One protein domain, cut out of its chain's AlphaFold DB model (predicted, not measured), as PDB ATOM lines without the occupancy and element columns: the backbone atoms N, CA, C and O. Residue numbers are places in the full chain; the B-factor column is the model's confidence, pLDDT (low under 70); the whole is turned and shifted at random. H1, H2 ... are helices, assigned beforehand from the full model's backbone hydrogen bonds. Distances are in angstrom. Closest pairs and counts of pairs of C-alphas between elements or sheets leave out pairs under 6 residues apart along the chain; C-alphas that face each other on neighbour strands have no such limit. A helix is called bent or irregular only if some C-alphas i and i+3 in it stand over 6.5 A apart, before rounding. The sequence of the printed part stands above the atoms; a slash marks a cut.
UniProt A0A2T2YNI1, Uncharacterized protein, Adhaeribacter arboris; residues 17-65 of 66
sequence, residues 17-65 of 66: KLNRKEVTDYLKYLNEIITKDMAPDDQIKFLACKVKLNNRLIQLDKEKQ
ATOM      1  N   LYS A  17      28.671  92.742  46.042       93.69
ATOM      2  CA  LYS A  17      28.706  93.948  45.198       93.69
ATOM      3  C   LYS A  17      28.218  95.200  45.918       93.69
ATOM      4  O   LYS A  17      28.392  96.299  45.404       93.69
ATOM      5  N   LEU A  18      27.614  95.038  47.095       95.31
ATOM      6  CA  LEU A  18      27.048  96.154  47.836       95.31
ATOM      7  C   LEU A  18      28.143  97.046  48.418       95.31
ATOM      8  O   LEU A  18      29.148  96.572  48.966       95.31
ATOM      9  N   ASN A  19      27.900  98.350  48.342       95.38
ATOM     10  CA  ASN A  19      28.695  99.371  49.002       95.38
ATOM     11  C   ASN A  19      28.239  99.585  50.458       95.38
ATOM     12  O   ASN A  19      27.203  99.097  50.907       95.38
ATOM     13  N   ARG A  20      29.018 100.361  51.220       94.31
ATOM     14  CA  ARG A  20      28.785 100.562  52.662       94.31
ATOM     15  C   ARG A  20      27.413 101.152  52.984       94.31
ATOM     16  O   ARG A  20      26.812 100.768  53.988       94.31
ATOM     17  N   LYS A  21      26.931 102.082  52.153       95.69
ATOM     18  CA  LYS A  21      25.624 102.717  52.342       95.69
ATOM     19  C   LYS A  21      24.522 101.682  52.141       95.69
ATOM     20  O   LYS A  21      23.698 101.508  53.027       95.69
ATOM     21  N   GLU A  22      24.574 100.948  51.034       96.06
ATOM     22  CA  GLU A  22      23.594  99.908  50.709       96.06
ATOM     23  C   GLU A  22      23.536  98.829  51.792       96.06
ATOM     24  O   GLU A  22      22.456  98.494  52.266       96.06
ATOM     25  N   VAL A  23      24.692  98.331  52.247       96.12
ATOM     26  CA  VAL A  23      24.755  97.337  53.331       96.12
ATOM     27  C   VAL A  23      24.092  97.862  54.605       96.12
ATOM     28  O   VAL A  23      23.300  97.153  55.223       96.12
ATOM     29  N   THR A  24      24.382  99.108  54.987       95.62
ATOM     30  CA  THR A  24      23.790  99.735  56.179       95.62
ATOM     31  C   THR A  24      22.273  99.890  56.041       95.62
ATOM     32  O   THR A  24      21.538  99.575  56.978       95.62
ATOM     33  N   ASP A  25      21.800 100.316  54.868       95.31
ATOM     34  CA  ASP A  25      20.376 100.491  54.583       95.31
ATOM     35  C   ASP A  25      19.628  99.146  54.662       95.31
ATOM     36  O   ASP A  25      18.605  99.044  55.344       95.31
ATOM     37  N   TYR A  26      20.172  98.077  54.065       94.75
ATOM     38  CA  TYR A  26      19.585  96.734  54.157       94.75
ATOM     39  C   TYR A  26      19.585  96.184  55.586       94.75
ATOM     40  O   TYR A  26      18.605  95.565  56.005       94.75
ATOM     41  N   LEU A  27      20.653  96.411  56.358       94.81
ATOM     42  CA  LEU A  27      20.714  95.997  57.763       94.81
ATOM     43  C   LEU A  27      19.651  96.699  58.610       94.81
ATOM     44  O   LEU A  27      19.030  96.060  59.461       94.81
ATOM     45  N   LYS A  28      19.423  97.994  58.372       94.00
ATOM     46  CA  LYS A  28      18.352  98.744  59.031       94.00
ATOM     47  C   LYS A  28      16.988  98.151  58.684       94.00
ATOM     48  O   LYS A  28      16.222  97.848  59.592       94.00
ATOM     49  N   TYR A  29      16.735  97.905  57.401       91.94
ATOM     50  CA  TYR A  29      15.472  97.336  56.938       91.94
ATOM     51  C   TYR A  29      15.206  95.945  57.537       91.94
ATOM     52  O   TYR A  29      14.115  95.677  58.035       91.94
ATOM     53  N   LEU A  30      16.223  95.077  57.601       91.69
ATOM     54  CA  LEU A  30      16.104  93.766  58.254       91.69
ATOM     55  C   LEU A  30      15.747  93.876  59.741       91.69
ATOM     56  O   LEU A  30      14.963  93.072  60.234       91.69
ATOM     57  N   ASN A  31      16.290  94.861  60.460       89.81
ATOM     58  CA  ASN A  31      15.953  95.066  61.870       89.81
ATOM     59  C   ASN A  31      14.508  95.542  62.078       89.81
ATOM     60  O   ASN A  31      13.938  95.269  63.128       89.81
ATOM     61  N   GLU A  32      13.927  96.241  61.102       89.88
ATOM     62  CA  GLU A  32      12.527  96.676  61.147       89.88
ATOM     63  C   GLU A  32      11.558  95.528  60.808       89.88
ATOM     64  O   GLU A  32      10.446  95.481  61.328       89.88
ATOM     65  N   ILE A  33      11.982  94.587  59.957       87.56
ATOM     66  CA  ILE A  33      11.144  93.476  59.482       87.56
ATOM     67  C   ILE A  33      11.174  92.258  60.407       87.56
ATOM     68  O   ILE A  33      10.167  91.558  60.524       87.56
ATOM     69  N   ILE A  34      12.318  91.954  61.027       87.38
ATOM     70  CA  ILE A  34      12.437  90.793  61.917       87.38
ATOM     71  C   ILE A  34      11.672  91.099  63.209       87.38
ATOM     72  O   ILE A  34      12.155  91.808  64.089       87.38
ATOM     73  N   THR A  35      10.470  90.539  63.324       85.25
ATOM     74  CA  THR A  35       9.594  90.678  64.491       85.25
ATOM     75  C   THR A  35       9.433  89.345  65.221       85.25
ATOM     76  O   THR A  35       9.668  88.278  64.655       85.25
ATOM     77  N   LYS A  36       9.015  89.393  66.493       74.88
ATOM     78  CA  LYS A  36       8.817  88.189  67.325       74.88
ATOM     79  C   LYS A  36       7.686  87.282  66.823       74.88
ATOM     80  O   LYS A  36       7.737  86.084  67.070       74.88
ATOM     81  N   ASP A  37       6.724  87.847  66.096       82.69
ATOM     82  CA  ASP A  37       5.527  87.149  65.604       82.69
ATOM     83  C   ASP A  37       5.721  86.527  64.205       82.69
ATOM     84  O   ASP A  37       4.799  85.943  63.636       82.69
ATOM     85  N   MET A  38       6.916  86.656  63.620       86.12
ATOM     86  CA  MET A  38       7.257  86.048  62.334       86.12
ATOM     87  C   MET A  38       7.418  84.528  62.459       86.12
ATOM     88  O   MET A  38       7.917  84.033  63.468       86.12
ATOM     89  N   ALA A  39       7.063  83.781  61.408       89.69
ATOM     90  CA  ALA A  39       7.307  82.341  61.352       89.69
ATOM     91  C   ALA A  39       8.808  82.023  61.549       89.69
ATOM     92  O   ALA A  39       9.641  82.703  60.943       89.69
ATOM     93  N   PRO A  40       9.172  80.994  62.340       89.06
ATOM     94  CA  PRO A  40      10.573  80.679  62.631       89.06
ATOM     95  C   PRO A  40      11.455  80.538  61.384       89.06
ATOM     96  O   PRO A  40      12.569  81.053  61.361       89.06
ATOM     97  N   ASP A  41      10.939  79.919  60.321       88.50
ATOM     98  CA  ASP A  41      11.686  79.723  59.073       88.50
ATOM     99  C   ASP A  41      12.052  81.050  58.393       88.50
ATOM    100  O   ASP A  41      13.184  81.236  57.946       88.50
ATOM    101  N   ASP A  42      11.116  82.001  58.352       86.88
ATOM    102  CA  ASP A  42      11.359  83.322  57.770       86.88
ATOM    103  C   ASP A  42      12.312  84.141  58.656       86.88
ATOM    104  O   ASP A  42      13.208  84.817  58.141       86.88
ATOM    105  N   GLN A  43      12.220  83.998  59.988       89.94
ATOM    106  CA  GLN A  43      13.193  84.606  60.903       89.94
ATOM    107  C   GLN A  43      14.605  84.085  60.626       89.94
ATOM    108  O   GLN A  43      15.541  84.876  60.504       89.94
ATOM    109  N   ILE A  44      14.768  82.767  60.483       90.94
ATOM    110  CA  ILE A  44      16.064  82.140  60.199       90.94
ATOM    111  C   ILE A  44      16.636  82.659  58.875       90.94
ATOM    112  O   ILE A  44      17.808  83.044  58.830       90.94
ATOM    113  N   LYS A  45      15.826  82.730  57.810       89.25
ATOM    114  CA  LYS A  45      16.260  83.271  56.509       89.25
ATOM    115  C   LYS A  45      16.766  84.711  56.628       89.25
ATOM    116  O   LYS A  45      17.860  85.024  56.149       89.25
ATOM    117  N   PHE A  46      16.004  85.592  57.278       90.50
ATOM    118  CA  PHE A  46      16.385  87.001  57.406       90.50
ATOM    119  C   PHE A  46      17.575  87.208  58.345       90.50
ATOM    120  O   PHE A  46      18.440  88.038  58.060       90.50
ATOM    121  N   LEU A  47      17.695  86.406  59.406       92.19
ATOM    122  CA  LEU A  47      18.882  86.391  60.261       92.19
ATOM    123  C   LEU A  47      20.127  85.937  59.489       92.19
ATOM    124  O   LEU A  47      21.179  86.569  59.601       92.19
ATOM    125  N   ALA A  48      20.017  84.908  58.646       92.56
ATOM    126  CA  ALA A  48      21.118  84.479  57.788       92.56
ATOM    127  C   ALA A  48      21.540  85.590  56.807       92.56
ATOM    128  O   ALA A  48      22.734  85.823  56.605       92.56
ATOM    129  N   CYS A  49      20.577  86.325  56.238       93.81
ATOM    130  CA  CYS A  49      20.868  87.483  55.392       93.81
ATOM    131  C   CYS A  49      21.576  88.606  56.170       93.81
ATOM    132  O   CYS A  49      22.605  89.122  55.725       93.81
ATOM    133  N   LYS A  50      21.106  88.914  57.385       94.69
ATOM    134  CA  LYS A  50      21.730  89.891  58.290       94.69
ATOM    135  C   LYS A  50      23.193  89.550  58.580       94.69
ATOM    136  O   LYS A  50      24.046  90.435  58.551       94.69
ATOM    137  N   VAL A  51      23.511  88.275  58.815       95.25
ATOM    138  CA  VAL A  51      24.898  87.819  59.016       95.25
ATOM    139  C   VAL A  51      25.756  88.080  57.774       95.25
ATOM    140  O   VAL A  51      26.846  88.639  57.895       95.25
ATOM    141  N   LYS A  52      25.265  87.742  56.573       95.56
ATOM    142  CA  LYS A  52      25.994  87.991  55.315       95.56
ATOM    143  C   LYS A  52      26.298  89.479  55.113       95.56
ATOM    144  O   LYS A  52      27.420  89.828  54.756       95.56
ATOM    145  N   LEU A  53      25.325  90.350  55.381       96.31
ATOM    146  CA  LEU A  53      25.484  91.801  55.270       96.31
ATOM    147  C   LEU A  53      26.493  92.361  56.282       96.31
ATOM    148  O   LEU A  53      27.366  93.137  55.903       96.31
ATOM    149  N   ASN A  54      26.440  91.922  57.543       96.31
ATOM    150  CA  ASN A  54      27.433  92.320  58.548       96.31
ATOM    151  C   ASN A  54      28.853  91.898  58.151       96.31
ATOM    152  O   ASN A  54      29.790  92.682  58.281       96.31
ATOM    153  N   ASN A  55      29.016  90.692  57.602       96.50
ATOM    154  CA  ASN A  55      30.313  90.241  57.099       96.50
ATOM    155  C   ASN A  55      30.821  91.127  55.955       96.50
ATOM    156  O   ASN A  55      32.005  91.465  55.931       96.50
ATOM    157  N   ARG A  56      29.942  91.555  55.037       96.00
ATOM    158  CA  ARG A  56      30.319  92.506  53.982       96.00
ATOM    159  C   ARG A  56      30.735  93.857  54.552       96.00
ATOM    160  O   ARG A  56      31.715  94.424  54.081       96.00
ATOM    161  N   LEU A  57      30.036  94.359  55.569       95.25
ATOM    162  CA  LEU A  57      30.407  95.611  56.232       95.25
ATOM    163  C   LEU A  57      31.825  95.533  56.817       95.25
ATOM    164  O   LEU A  57      32.633  96.424  56.585       95.25
ATOM    165  N   ILE A  58      32.155  94.424  57.485       95.25
ATOM    166  CA  ILE A  58      33.501  94.174  58.018       95.25
ATOM    167  C   ILE A  58      34.548  94.128  56.894       95.25
ATOM    168  O   ILE A  58      35.651  94.641  57.064       95.25
ATOM    169  N   GLN A  59      34.235  93.514  55.747       95.75
ATOM    170  CA  GLN A  59      35.142  93.485  54.590       95.75
ATOM    171  C   GLN A  59      35.405  94.887  54.038       95.75
ATOM    172  O   GLN A  59      36.561  95.260  53.878       95.75
ATOM    173  N   LEU A  60      34.353  95.681  53.827       94.00
ATOM    174  CA  LEU A  60      34.460  97.073  53.382       94.00
ATOM    175  C   LEU A  60      35.309  97.922  54.338       94.00
ATOM    176  O   LEU A  60      36.040  98.811  53.909       94.00
ATOM    177  N   ASP A  61      35.226  97.647  55.637       92.31
ATOM    178  CA  ASP A  61      36.008  98.360  56.648       92.31
ATOM    179  C   ASP A  61      37.487  97.985  56.618       92.31
ATOM    180  O   ASP A  61      38.332  98.843  56.864       92.31
ATOM    181  N   LYS A  62      37.803  96.736  56.267       93.25
ATOM    182  CA  LYS A  62      39.180  96.298  56.010       93.25
ATOM    183  C   LYS A  62      39.721  96.885  54.708       93.25
ATOM    184  O   LYS A  62      40.856  97.340  54.695       93.25
ATOM    185  N   GLU A  63      38.912  96.922  53.649       90.06
ATOM    186  CA  GLU A  63      39.279  97.507  52.348       90.06
ATOM    187  C   GLU A  63      39.634  98.997  52.463       90.06
ATOM    188  O   GLU A  63      40.525  99.465  51.770       90.06
ATOM    189  N   LYS A  64      38.984  99.745  53.365       75.56
ATOM    190  CA  LYS A  64      39.286 101.168  53.612       75.56
ATOM    191  C   LYS A  64      40.591 101.434  54.368       75.56
ATOM    192  O   LYS A  64      41.002 102.589  54.434       75.56
ATOM    193  N   GLN A  65      41.175 100.424  55.009       59.34
ATOM    194  CA  GLN A  65      42.426 100.560  55.765       59.34
ATOM    195  C   GLN A  65      43.668 100.228  54.920       59.34
ATOM    196  O   GLN A  65      44.776 100.277  55.454       59.34
TER     197      GLN A  65
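This is residues 17 to 65 of the 66 residues of an uncharacterized protein of Adhaeribacter arboris (UniProt A0A2T2YNI1). The longest helix, H2, runs nearly the length of a narrow rod, and the shorter H1 folds back alongside it, making a helical hairpin of two helices side by side. The link between them closes the hairpin at one end, where residues 36 to 41 stand free, and the last part of H2 runs on past the beginning of H1 at the other end. The printed part has 49 residues with two named helices, H1 then H2, and no named strand; its class is all helix. It is loose, with a radius of gyration of the C-alphas of 12.1 A, and its C-alphas span 40 by 15 by 15 A.

H2, residues 40 to 63, and H1, residues 20 to 33, touch, with 13 pairs of C-alphas within 8 A. Their closest C-alphas are those of Leu 53 and Val 23, 5.9 A apart. Their centres are 9.7 A apart. Their lines stand at a shallow tilt of 21 degrees, and they run opposite ways. In both helices every O i to N i+4 pair is within hydrogen-bond range. Neither helix is bent or irregular.

H2 has 24 residues and measures 34.8 A from C-alpha 40 at (10.573, 80.679, 62.631) to C-alpha 63 at (39.279, 97.507, 52.348). H1 has 14 residues and measures 20.2 A from first to last C-alpha, beginning with C-alpha 20 at (28.785, 100.562, 52.662).

The outline is a rod. The two C-alphas farthest apart are those of Asp 37 and Gln 65, at 40.5 A. The link from H1 to H2, with 6 residues between them, is short. The printed part, residues 17 to 65, has no cut. The mean pLDDT of the printed part is 91.1, and residue 65 is under 70.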